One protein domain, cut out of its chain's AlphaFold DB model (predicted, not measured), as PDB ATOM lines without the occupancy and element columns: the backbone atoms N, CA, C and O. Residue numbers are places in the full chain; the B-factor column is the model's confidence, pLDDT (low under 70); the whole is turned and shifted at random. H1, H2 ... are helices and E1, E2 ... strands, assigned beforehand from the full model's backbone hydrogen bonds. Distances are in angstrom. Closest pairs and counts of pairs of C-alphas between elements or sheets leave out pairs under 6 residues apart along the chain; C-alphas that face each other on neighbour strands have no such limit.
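Overview. This is residues 41 to 130 of the 134 residues of an uncharacterized protein of Massilia timonae (UniProt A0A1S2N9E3). A strongly twisted sheet of four strands has helix H1 slantwise over one face, at its E3 and E4 side, while the short strand E2 lies over the other face. The 90 printed residues hold one named helix and five named strands, in the order H1 E1 E2 E3 E4 E5. The sheet runs E1 E5 E4 E3, all antiparallel. The class is mixed, helices and strands, with 42 residues in named elements, under half. The whole is compact, with a radius of gyration of the C-alphas of 12.7 A and spans of 36 by 27 by 22 A.

Arrangement. H1, residues 44 to 58, is on the sheet of E1, residues 66 to 70, E5, 124 to 129, E4, 113 to 118, and E3, 102 to 108. These are two layers, a helix on one face of a sheet. The height of H1 over the sheet is 9.1 A. It lies over E4 and E3, at 43 degrees to E4 on the local plane; its closest C-alphas to E3 are Ile 50 and Val 107, 6.3 A. Every O i to N i+4 pair in H1 is within hydrogen-bond range. Edge strand E1 pairs with E5 through N 68 and O 126, 2.9 A. E2, residues 83 to 85, pairs with no named strand; its closest C-alphas to E4 are Leu 83 and Ser 117, 6.0 A. E3, E4 and E5 form a meander, each strand the antiparallel neighbour of the one before, in two hairpins, with N 106 and O 115 at 2.8 A and N 129 and O 114 at 2.7 A.

Along the chain. H1 begins at C-alpha 44, (-38.801, 13.409, 14.185), and is 21.6 A long. E1 measures 13.2 A, E2 6.8 A, E3 19.7 A, E4 16.6 A and E5 16.9 A, ending at C-alpha 129, (-20.843, 21.466, 9.815).

Size, cuts and confidence. The farthest C-alphas, Ala 44 and Val 122, are 37.3 A apart. The printed part has no cut. The links E1 to E2 and E2 to E3 are long. Mean pLDDT of the printed part is 72.3; 31 residues are under 70, among them 60 to 67 and 92 to 102.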
ATOM      1  N   PRO A  41     -35.789   7.513   5.639       61.06
ATOM      2  CA  PRO A  41     -36.921   8.072   6.372       61.06
ATOM      3  C   PRO A  41     -36.530   9.371   7.084       61.06
ATOM      4  O   PRO A  41     -35.535   9.417   7.800       61.06
ATOM      5  N   ARG A  42     -37.343  10.422   6.932       69.31
ATOM      6  CA  ARG A  42     -37.217  11.663   7.709       69.31
ATOM      7  C   ARG A  42     -37.995  11.498   9.014       69.31
ATOM      8  O   ARG A  42     -39.203  11.718   9.043       69.31
ATOM      9  N   ASP A  43     -37.325  11.046  10.069       70.38
ATOM     10  CA  ASP A  43     -37.939  10.894  11.391       70.38
ATOM     11  C   ASP A  43     -37.996  12.223  12.180       70.38
ATOM     12  O   ASP A  43     -37.499  13.267  11.745       70.38
ATOM     13  N   ALA A  44     -38.638  12.210  13.354       68.19
ATOM     14  CA  ALA A  44     -38.801  13.409  14.185       68.19
ATOM     15  C   ALA A  44     -37.462  13.971  14.708       68.19
ATOM     16  O   ALA A  44     -37.322  15.186  14.870       68.19
ATOM     17  N   ALA A  45     -36.457  13.116  14.935       69.06
ATOM     18  CA  ALA A  45     -35.123  13.555  15.342       69.06
ATOM     19  C   ALA A  45     -34.422  14.318  14.207       69.06
ATOM     20  O   ALA A  45     -33.746  15.324  14.441       69.06
ATOM     21  N   CYS A  46     -34.650  13.879  12.970       79.12
ATOM     22  CA  CYS A  46     -34.161  14.516  11.762       79.12
ATOM     23  C   CYS A  46     -34.788  15.903  11.534       79.12
ATOM     24  O   CYS A  46     -34.083  16.850  11.183       79.12
ATOM     25  N   ALA A  47     -36.087  16.068  11.817       81.56
ATOM     26  CA  ALA A  47     -36.759  17.369  11.738       81.56
ATOM     27  C   ALA A  47     -36.127  18.418  12.675       81.56
ATOM     28  O   ALA A  47     -35.784  19.511  12.226       81.56
ATOM     29  N   GLY A  48     -35.864  18.061  13.938       81.56
ATOM     30  CA  GLY A  48     -35.224  18.978  14.891       81.56
ATOM     31  C   GLY A  48     -33.781  19.354  14.518       81.56
ATOM     32  O   GLY A  48     -33.328  20.463  14.803       81.56
ATOM     33  N   LEU A  49     -33.039  18.462  13.851       80.19
ATOM     34  CA  LEU A  49     -31.711  18.792  13.314       80.19
ATOM     35  C   LEU A  49     -31.793  19.790  12.153       80.19
ATOM     36  O   LEU A  49     -30.958  20.692  12.075       80.19
ATOM     37  N   ILE A  50     -32.800  19.657  11.289       81.44
ATOM     38  CA  ILE A  50     -33.045  20.585  10.181       81.44
ATOM     39  C   ILE A  50     -33.383  21.982  10.710       81.44
ATOM     40  O   ILE A  50     -32.766  22.952  10.274       81.44
ATOM     41  N   GLU A  51     -34.275  22.093  11.695       82.88
ATOM     42  CA  GLU A  51     -34.624  23.380  12.317       82.88
ATOM     43  C   GLU A  51     -33.405  24.079  12.932       82.88
ATOM     44  O   GLU A  51     -33.175  25.264  12.689       82.88
ATOM     45  N   ARG A  52     -32.564  23.342  13.668       80.56
ATOM     46  CA  ARG A  52     -31.326  23.892  14.247       80.56
ATOM     47  C   ARG A  52     -30.326  24.338  13.183       80.56
ATOM     48  O   ARG A  52     -29.674  25.367  13.354       80.56
ATOM     49  N   ALA A  53     -30.189  23.575  12.099       79.69
ATOM     50  CA  ALA A  53     -29.304  23.941  10.998       79.69
ATOM     51  C   ALA A  53     -29.788  25.222  10.295       79.69
ATOM     52  O   ALA A  53     -28.971  26.091   9.999       79.69
ATOM     53  N   LEU A  54     -31.102  25.375  10.102       80.12
ATOM     54  CA  LEU A  54     -31.715  26.581   9.538       80.12
ATOM     55  C   LEU A  54     -31.548  27.805  10.445       80.12
ATOM     56  O   LEU A  54     -31.145  28.864   9.968       80.12
ATOM     57  N   ALA A  55     -31.803  27.664  11.749       80.38
ATOM     58  CA  ALA A  55     -31.609  28.751  12.713       80.38
ATOM     59  C   ALA A  55     -30.157  29.253  12.701       80.38
ATOM     60  O   ALA A  55     -29.893  30.452  12.650       80.38
ATOM     61  N   ARG A  56     -29.202  28.321  12.646       76.38
ATOM     62  CA  ARG A  56     -27.780  28.650  12.577       76.38
ATOM     63  C   ARG A  56     -27.380  29.316  11.260       76.38
ATOM     64  O   ARG A  56     -26.523  30.192  11.291       76.38
ATOM     65  N   ASP A  57     -27.975  28.933  10.129       75.81
ATOM     66  CA  ASP A  57     -27.767  29.632   8.848       75.81
ATOM     67  C   ASP A  57     -28.230  31.091   8.930       75.81
ATOM     68  O   ASP A  57     -27.492  31.998   8.543       75.81
ATOM     69  N   ALA A  58     -29.417  31.321   9.502       75.56
ATOM     70  CA  ALA A  58     -30.019  32.647   9.635       75.56
ATOM     71  C   ALA A  58     -29.177  33.608  10.495       75.56
ATOM     72  O   ALA A  58     -29.135  34.807  10.230       75.56
ATOM     73  N   GLU A  59     -28.458  33.084  11.486       74.19
ATOM     74  CA  GLU A  59     -27.529  33.846  12.332       74.19
ATOM     75  C   GLU A  59     -26.157  34.094  11.665       74.19
ATOM     76  O   GLU A  59     -25.240  34.627  12.293       74.19
ATOM     77  N   GLY A  60     -25.964  33.674  10.407       64.62
ATOM     78  CA  GLY A  60     -24.656  33.667   9.736       64.62
ATOM     79  C   GLY A  60     -23.681  32.639  10.331       64.62
ATOM     80  O   GLY A  60     -22.471  32.695  10.104       64.62
ATOM     81  N   GLY A  61     -24.201  31.697  11.121       57.16
ATOM     82  CA  GLY A  61     -23.507  30.896  12.130       57.16
ATOM     83  C   GLY A  61     -22.732  29.685  11.618       57.16
ATOM     84  O   GLY A  61     -22.388  28.779  12.389       57.16
ATOM     85  N   PHE A  62     -22.410  29.638  10.336       60.25
ATOM     86  CA  PHE A  62     -21.685  28.523   9.753       60.25
ATOM     87  C   PHE A  62     -20.171  28.766   9.751       60.25
ATOM     88  O   PHE A  62     -19.572  29.164   8.754       60.25
ATOM     89  N   LYS A  63     -19.528  28.468  10.891       51.44
ATOM     90  CA  LYS A  63     -18.064  28.335  10.965       51.44
ATOM     91  C   LYS A  63     -17.631  27.133  10.126       51.44
ATOM     92  O   LYS A  63     -18.075  26.019  10.385       51.44
ATOM     93  N   LEU A  64     -16.780  27.371   9.132       55.88
ATOM     94  CA  LEU A  64     -16.236  26.348   8.242       55.88
ATOM     95  C   LEU A  64     -15.556  25.229   9.052       55.88
ATOM     96  O   LEU A  64     -14.511  25.470   9.649       55.88
ATOM     97  N   ALA A  65     -16.133  24.024   9.072       57.22
ATOM     98  CA  ALA A  65     -15.465  22.847   9.642       57.22
ATOM     99  C   ALA A  65     -14.599  22.124   8.597       57.22
ATOM    100  O   ALA A  65     -13.629  21.454   8.938       57.22
ATOM    101  N   GLY A  66     -14.919  22.293   7.315       62.91
ATOM    102  CA  GLY A  66     -14.114  21.832   6.193       62.91
ATOM    103  C   GLY A  66     -14.784  22.127   4.853       62.91
ATOM    104  O   GLY A  66     -15.931  22.576   4.801       62.91
ATOM    105  N   MET A  67     -14.031  21.930   3.772       69.81
ATOM    106  CA  MET A  67     -14.444  22.238   2.405       69.81
ATOM    107  C   MET A  67     -14.040  21.103   1.470       69.81
ATOM    108  O   MET A  67     -12.914  20.609   1.537       69.81
ATOM    109  N   LEU A  68     -14.943  20.732   0.566       70.62
ATOM    110  CA  LEU A  68     -14.650  19.864  -0.566       70.62
ATOM    111  C   LEU A  68     -14.946  20.631  -1.853       70.62
ATOM    112  O   LEU A  68     -16.052  21.138  -2.044       70.62
ATOM    113  N   ILE A  69     -13.937  20.701  -2.719       67.62
ATOM    114  CA  ILE A  69     -14.062  21.198  -4.087       67.62
ATOM    115  C   ILE A  69     -14.214  19.970  -4.973       67.62
ATOM    116  O   ILE A  69     -13.359  19.083  -4.943       67.62
ATOM    117  N   THR A  70     -15.303  19.896  -5.731       66.56
ATOM    118  CA  THR A  70     -15.557  18.745  -6.607       66.56
ATOM    119  C   THR A  70     -15.826  19.151  -8.041       66.56
ATOM    120  O   THR A  70     -16.393  20.212  -8.302       66.56
ATOM    121  N   HIS A  71     -15.492  18.234  -8.947       64.50
ATOM    122  CA  HIS A  71     -15.982  18.188 -10.321       64.50
ATOM    123  C   HIS A  71     -16.911  16.978 -10.435       64.50
ATOM    124  O   HIS A  71     -16.503  15.914 -10.893       64.50
ATOM    125  N   THR A  72     -18.116  17.098  -9.892       66.12
ATOM    126  CA  THR A  72     -19.120  16.026  -9.925       66.12
ATOM    127  C   THR A  72     -20.025  16.196 -11.138       66.12
ATOM    128  O   THR A  72     -20.180  17.304 -11.656       66.12
ATOM    129  N   ASP A  73     -20.592  15.088 -11.615       66.88
ATOM    130  CA  ASP A  73     -21.552  15.105 -12.712       66.88
ATOM    131  C   ASP A  73     -22.990  15.322 -12.201       66.88
ATOM    132  O   ASP A  73     -23.373  14.739 -11.183       66.88
ATOM    133  N   PRO A  74     -23.808  16.124 -12.911       67.00
ATOM    134  CA  PRO A  74     -23.445  16.902 -14.100       67.00
ATOM    135  C   PRO A  74     -22.480  18.050 -13.767       67.00
ATOM    136  O   PRO A  74     -22.604  18.683 -12.718       67.00
ATOM    137  N   LYS A  75     -21.543  18.346 -14.680       73.69
ATOM    138  CA  LYS A  75     -20.502  19.369 -14.476       73.69
ATOM    139  C   LYS A  75     -21.059  20.737 -14.031       73.69
ATOM    140  O   LYS A  75     -22.158  21.116 -14.461       73.69
ATOM    141  N   PRO A  76     -20.302  21.500 -13.217       71.00
ATOM    142  CA  PRO A  76     -20.604  22.900 -12.905       71.00
ATOM    143  C   PRO A  76     -20.947  23.706 -14.170       71.00
ATOM    144  O   PRO A  76     -20.384  23.464 -15.237       71.00
ATOM    145  N   GLY A  77     -21.913  24.624 -14.076       70.44
ATOM    146  CA  GLY A  77     -22.400  25.424 -15.212       70.44
ATOM    147  C   GLY A  77     -23.391  24.731 -16.163       70.44
ATOM    148  O   GLY A  77     -24.077  25.422 -16.909       70.44
ATOM    149  N   HIS A  78     -23.523  23.398 -16.122       75.50
ATOM    150  CA  HIS A  78     -24.469  22.650 -16.971       75.50
ATOM    151  C   HIS A  78     -25.776  22.282 -16.252       75.50
ATOM    152  O   HIS A  78     -26.735  21.850 -16.885       75.50
ATOM    153  N   SER A  79     -25.815  22.428 -14.928       72.31
ATOM    154  CA  SER A  79     -27.002  22.177 -14.113       72.31
ATOM    155  C   SER A  79     -27.064  23.156 -12.952       72.31
ATOM    156  O   SER A  79     -26.039  23.453 -12.325       72.31
ATOM    157  N   THR A  80     -28.278  23.626 -12.672       72.38
ATOM    158  CA  THR A  80     -28.626  24.452 -11.511       72.38
ATOM    159  C   THR A  80     -28.957  23.614 -10.274       72.38
ATOM    160  O   THR A  80     -29.164  24.172  -9.198       72.38
ATOM    161  N   GLU A  81     -29.003  22.285 -10.402       76.62
ATOM    162  CA  GLU A  81     -29.320  21.376  -9.304       76.62
ATOM    163  C   GLU A  81     -28.187  21.337  -8.283       76.62
ATOM    164  O   GLU A  81     -27.026  21.112  -8.622       76.62
ATOM    165  N   ALA A  82     -28.531  21.522  -7.011       75.12
ATOM    166  CA  ALA A  82     -27.567  21.412  -5.931       75.12
ATOM    167  C   ALA A  82     -27.039  19.981  -5.772       75.12
ATOM    168  O   ALA A  82     -27.737  19.006  -6.060       75.12
ATOM    169  N   LEU A  83     -25.821  19.863  -5.245       77.94
ATOM    170  CA  LEU A  83     -25.241  18.577  -4.884       77.94
ATOM    171  C   LEU A  83     -25.535  18.258  -3.431       77.94
ATOM    172  O   LEU A  83     -25.323  19.075  -2.537       77.94
ATOM    173  N   ARG A  84     -25.962  17.029  -3.202       80.12
ATOM    174  CA  ARG A  84     -26.295  16.488  -1.900       80.12
ATOM    175  C   ARG A  84     -25.312  15.373  -1.547       80.12
ATOM    176  O   ARG A  84     -25.124  14.472  -2.364       80.12
ATOM    177  N   PRO A  85     -24.711  15.373  -0.350       80.00
ATOM    178  CA  PRO A  85     -24.007  14.197   0.141       80.00
ATOM    179  C   PRO A  85     -24.975  13.029   0.329       80.00
ATOM    180  O   PRO A  85     -26.050  13.203   0.909       80.00
ATOM    181  N   THR A  86     -24.599  11.846  -0.144       78.94
ATOM    182  CA  THR A  86     -25.418  10.638  -0.023       78.94
ATOM    183  C   THR A  86     -25.770  10.363   1.440       78.94
ATOM    184  O   THR A  86     -24.906  10.445   2.307       78.94
ATOM    185  N   GLY A  87     -27.029  10.058   1.728       79.12
ATOM    186  CA  GLY A  87     -27.579   9.865   3.075       79.12
ATOM    187  C   GLY A  87     -28.098  11.145   3.741       79.12
ATOM    188  O   GLY A  87     -28.358  11.152   4.943       79.12
ATOM    189  N   SER A  88     -28.199  12.257   3.008       81.81
ATOM    190  CA  SER A  88     -28.625  13.552   3.563       81.81
ATOM    191  C   SER A  88     -30.015  13.961   3.077       81.81
ATOM    192  O   SER A  88     -30.422  13.639   1.966       81.81
ATOM    193  N   HIS A  89     -30.722  14.758   3.875       81.75
ATOM    194  CA  HIS A  89     -32.039  15.312   3.561       81.75
ATOM    195  C   HIS A  89     -31.944  16.802   3.243       81.75
ATOM    196  O   HIS A  89     -31.211  17.502   3.943       81.75
ATOM    197  N   PRO A  90     -32.675  17.321   2.241       81.44
ATOM    198  CA  PRO A  90     -32.780  18.761   2.051       81.44
ATOM    199  C   PRO A  90     -33.464  19.412   3.259       81.44
ATOM    200  O   PRO A  90     -34.389  18.858   3.851       81.44
ATOM    201  N   ALA A  91     -33.017  20.615   3.606       77.81
ATOM    202  CA  ALA A  91     -33.685  21.472   4.583       77.81
ATOM    203  C   ALA A  91     -34.833  22.304   3.965       77.81
ATOM    204  O   ALA A  91     -35.393  23.160   4.641       77.81
ATOM    205  N   ASP A  92     -35.160  22.061   2.688       68.69
ATOM    206  CA  ASP A  92     -36.287  22.615   1.914       68.69
ATOM    207  C   ASP A  92     -36.377  24.150   1.810       68.69
ATOM    208  O   ASP A  92     -37.345  24.681   1.267       68.69
ATOM    209  N   ILE A  93     -35.350  24.879   2.252       61.50
ATOM    210  CA  ILE A  93     -35.258  26.334   2.112       61.50
ATOM    211  C   ILE A  93     -33.943  26.683   1.402       61.50
ATOM    212  O   ILE A  93     -32.865  26.398   1.930       61.50
ATOM    213  N   PRO A  94     -33.988  27.289   0.203       58.94
ATOM    214  CA  PRO A  94     -32.788  27.789  -0.446       58.94
ATOM    215  C   PRO A  94     -32.290  29.040   0.291       58.94
ATOM    216  O   PRO A  94     -32.996  30.047   0.379       58.94
ATOM    217  N   SER A  95     -31.059  28.995   0.800       58.91
ATOM    218  CA  SER A  95     -30.418  30.148   1.439       58.91
ATOM    219  C   SER A  95     -29.859  31.072   0.357       58.91
ATOM    220  O   SER A  95     -29.049  30.654  -0.481       58.91
ATOM    221  N   ARG A  96     -30.335  32.323   0.308       55.66
ATOM    222  CA  ARG A  96     -29.869  33.315  -0.675       55.66
ATOM    223  C   ARG A  96     -28.493  33.833  -0.287       55.66
ATOM    224  O   ARG A  96     -28.284  34.314   0.821       55.66
ATOM    225  N   GLN A  97     -27.567  33.799  -1.235       61.28
ATOM    226  CA  GLN A  97     -26.277  34.461  -1.112       61.28
ATOM    227  C   GLN A  97     -26.346  35.928  -1.527       61.28
ATOM    228  O   GLN A  97     -27.183  36.334  -2.333       61.28
ATOM    229  N   LEU A  98     -25.369  36.695  -1.042       51.41
ATOM    230  CA  LEU A  98     -25.128  38.078  -1.458       51.41
ATOM    231  C   LEU A  98     -24.772  38.208  -2.948       51.41
ATOM    232  O   LEU A  98     -25.035  39.247  -3.539       51.41
ATOM    233  N   ASP A  99     -24.206  37.167  -3.565       58.88
ATOM    234  CA  ASP A  99     -23.866  37.146  -4.996       58.88
ATOM    235  C   ASP A  99     -25.023  36.667  -5.895       58.88
ATOM    236  O   ASP A  99     -24.819  36.388  -7.075       58.88
ATOM    237  N   GLY A 100     -26.236  36.541  -5.344       53.88
ATOM    238  CA  GLY A 100     -27.429  36.107  -6.075       53.88
ATOM    239  C   GLY A 100     -27.503  34.600  -6.336       53.88
ATOM    240  O   GLY A 100     -28.490  34.137  -6.905       53.88
ATOM    241  N   THR A 101     -26.503  33.823  -5.904       62.47
ATOM    242  CA  THR A 101     -26.549  32.357  -5.978       62.47
ATOM    243  C   THR A 101     -27.340  31.757  -4.812       62.47
ATOM    244  O   THR A 101     -27.561  32.395  -3.779       62.47
ATOM    245  N   PHE A 102     -27.790  30.514  -4.967       62.00
ATOM    246  CA  PHE A 102     -28.467  29.780  -3.900       62.00
ATOM    247  C   PHE A 102     -27.517  28.763  -3.276       62.00
ATOM    248  O   PHE A 102     -26.798  28.040  -3.968       62.00
ATOM    249  N   ARG A 103     -27.533  28.709  -1.949       74.75
ATOM    250  CA  ARG A 103     -26.938  27.646  -1.147       74.75
ATOM    251  C   ARG A 103     -28.042  26.654  -0.798       74.75
ATOM    252  O   ARG A 103     -29.091  27.052  -0.290       74.75
ATOM    253  N   ALA A 104     -27.807  25.376  -1.067       79.62
ATOM    254  CA  ALA A 104     -28.686  24.308  -0.610       79.62
ATOM    255  C   ALA A 104     -28.137  23.725   0.689       79.62
ATOM    256  O   ALA A 104     -26.961  23.361   0.761       79.62
ATOM    257  N   LEU A 105     -28.994  23.658   1.704       82.31
ATOM    258  CA  LEU A 105     -28.678  23.064   2.993       82.31
ATOM    259  C   LEU A 105     -29.207  21.629   3.037       82.31
ATOM    260  O   LEU A 105     -30.367  21.369   2.709       82.31
ATOM    261  N   PHE A 106     -28.351  20.717   3.481       83.94
ATOM    262  CA  PHE A 106     -28.659  19.310   3.683       83.94
ATOM    263  C   PHE A 106     -28.281  18.875   5.092       83.94
ATOM    264  O   PHE A 106     -27.346  19.414   5.676       83.94
ATOM    265  N   VAL A 107     -28.966  17.870   5.623       83.75
ATOM    266  CA  VAL A 107     -28.687  17.300   6.944       83.75
ATOM    267  C   VAL A 107     -28.596  15.787   6.834       83.75
ATOM    268  O   VAL A 107     -29.530  15.151   6.356       83.75
ATOM    269  N   ASN A 108     -27.491  15.207   7.292       82.75
ATOM    270  CA  ASN A 108     -27.384  13.769   7.509       82.75
ATOM    271  C   ASN A 108     -27.737  13.475   8.971       82.75
ATOM    272  O   ASN A 108     -27.046  13.901   9.902       82.75
ATOM    273  N   CYS A 109     -28.846  12.769   9.160       80.06
ATOM    274  CA  CYS A 109     -29.428  12.524  10.474       80.06
ATOM    275  C   CYS A 109     -28.717  11.390  11.235       80.06
ATOM    276  O   CYS A 109     -28.727  11.393  12.466       80.06
ATOM    277  N   GLU A 110     -28.003  10.503  10.533       79.75
ATOM    278  CA  GLU A 110     -27.155   9.468  11.137       79.75
ATOM    279  C   GLU A 110     -25.860  10.072  11.698       79.75
ATOM    280  O   GLU A 110     -25.515   9.858  12.860       79.75
ATOM    281  N   THR A 111     -25.160  10.881  10.895       78.19
ATOM    282  CA  THR A 111     -23.885  11.504  11.292       78.19
ATOM    283  C   THR A 111     -24.069  12.790  12.098       78.19
ATOM    284  O   THR A 111     -23.103  13.312  12.657       78.19
ATOM    285  N   ARG A 112     -25.303  13.309  12.175       80.31
ATOM    286  CA  ARG A 112     -25.655  14.608  12.778       80.31
ATOM    287  C   ARG A 112     -24.842  15.760  12.186       80.31
ATOM    288  O   ARG A 112     -24.441  16.676  12.905       80.31
ATOM    289  N   GLN A 113     -24.574  15.701  10.884       79.69
ATOM    290  CA  GLN A 113     -23.853  16.730  10.137       79.69
ATOM    291  C   GLN A 113     -24.818  17.507   9.242       79.69
ATOM    292  O   GLN A 113     -25.801  16.965   8.743       79.69
ATOM    293  N   ALA A 114     -24.524  18.784   9.024       80.94
ATOM    294  CA  ALA A 114     -25.198  19.619   8.043       80.94
ATOM    295  C   ALA A 114     -24.206  20.007   6.955       80.94
ATOM    296  O   ALA A 114     -23.026  20.213   7.228       80.94
ATOM    297  N   TYR A 115     -24.686  20.133   5.730       80.19
ATOM    298  CA  TYR A 115     -23.879  20.410   4.559       80.19
ATOM    299  C   TYR A 115     -24.496  21.560   3.793       80.19
ATOM    300  O   TYR A 115     -25.689  21.548   3.513       80.19
ATOM    301  N   VAL A 116     -23.681  22.538   3.429       79.81
ATOM    302  CA  VAL A 116     -24.087  23.615   2.534       79.81
ATOM    303  C   VAL A 116     -23.364  23.415   1.221       79.81
ATOM    304  O   VAL A 116     -22.139  23.514   1.169       79.81
ATOM    305  N   SER A 117     -24.121  23.145   0.163       79.38
ATOM    306  CA  SER A 117     -23.572  23.021  -1.181       79.38
ATOM    307  C   SER A 117     -23.933  24.227  -2.035       79.38
ATOM    308  O   SER A 117     -25.060  24.732  -2.001       79.38
ATOM    309  N   LYS A 118     -22.953  24.680  -2.813       77.19
ATOM    310  CA  LYS A 118     -23.083  25.704  -3.839       77.19
ATOM    311  C   LYS A 118     -22.584  25.140  -5.162       77.19
ATOM    312  O   LYS A 118     -21.442  24.690  -5.263       77.19
ATOM    313  N   ARG A 119     -23.431  25.258  -6.182       76.62
ATOM    314  CA  ARG A 119     -23.048  25.035  -7.575       76.62
ATOM    315  C   ARG A 119     -22.366  26.278  -8.113       76.62
ATOM    316  O   ARG A 119     -22.911  27.378  -8.002       76.62
ATOM    317  N   GLY A 120     -21.175  26.118  -8.670       72.06
ATOM    318  CA  GLY A 120     -20.496  27.201  -9.374       72.06
ATOM    319  C   GLY A 120     -20.611  27.059 -10.886       72.06
ATOM    320  O   GLY A 120     -21.146  26.087 -11.416       72.06
ATOM    321  N   ALA A 121     -20.070  28.047 -11.600       73.62
ATOM    322  CA  ALA A 121     -19.916  27.965 -13.051       73.62
ATOM    323  C   ALA A 121     -18.763  27.030 -13.459       73.62
ATOM    324  O   ALA A 121     -18.815  26.423 -14.520       73.62
ATOM    325  N   VAL A 122     -17.727  26.917 -12.616       71.56
ATOM    326  CA  VAL A 122     -16.488  26.165 -12.911       71.56
ATOM    327  C   VAL A 122     -16.201  25.081 -11.871       71.56
ATOM    328  O   VAL A 122     -15.714  24.007 -12.218       71.56
ATOM    329  N   ILE A 123     -16.508  25.349 -10.600       70.69
ATOM    330  CA  ILE A 123     -16.286  24.432  -9.478       70.69
ATOM    331  C   ILE A 123     -17.522  24.372  -8.594       70.69
ATOM    332  O   ILE A 123     -18.187  25.389  -8.405       70.69
ATOM    333  N   ASP A 124     -17.776  23.213  -8.000       75.12
ATOM    334  CA  ASP A 124     -18.747  23.093  -6.919       75.12
ATOM    335  C   ASP A 124     -18.044  23.125  -5.575       75.12
ATOM    336  O   ASP A 124     -16.930  22.610  -5.425       75.12
ATOM    337  N   ILE A 125     -18.715  23.725  -4.596       74.69
ATOM    338  CA  ILE A 125     -18.190  23.855  -3.245       74.69
ATOM    339  C   ILE A 125     -19.219  23.302  -2.276       74.69
ATOM    340  O   ILE A 125     -20.345  23.793  -2.207       74.69
ATOM    341  N   THR A 126     -18.804  22.312  -1.493       76.12
ATOM    342  CA  THR A 126     -19.598  21.795  -0.380       76.12
ATOM    343  C   THR A 126     -18.848  22.033   0.919       76.12
ATOM    344  O   THR A 126     -17.712  21.590   1.101       76.12
ATOM    345  N   TYR A 127     -19.507  22.743   1.825       75.38
ATOM    346  CA  TYR A 127     -19.103  22.928   3.208       75.38
ATOM    347  C   TYR A 127     -19.877  21.954   4.081       75.38
ATOM    348  O   TYR A 127     -21.031  21.650   3.784       75.38
ATOM    349  N   TRP A 128     -19.283  21.505   5.178       74.88
ATOM    350  CA  TRP A 128     -20.002  20.754   6.202       74.88
ATOM    351  C   TRP A 128     -19.783  21.346   7.582       74.88
ATOM    352  O   TRP A 128     -18.833  22.093   7.838       74.88
ATOM    353  N   TYR A 129     -20.698  20.977   8.464       68.56
ATOM    354  CA  TYR A 129     -20.843  21.466   9.815       68.56
ATOM    355  C   TYR A 129     -21.285  20.306  10.704       68.56
ATOM    356  O   TYR A 129     -22.086  19.468  10.294       68.56
ATOM    357  N   GLY A 130     -20.783  20.271  11.932       60.88
ATOM    358  CA  GLY A 130     -21.110  19.240  12.911       60.88
ATOM    359  C   GLY A 130     -19.932  18.314  13.255       60.88
ATOM    360  O   GLY A 130     -18.818  18.561  12.793       60.88
TER     361      GLY A 130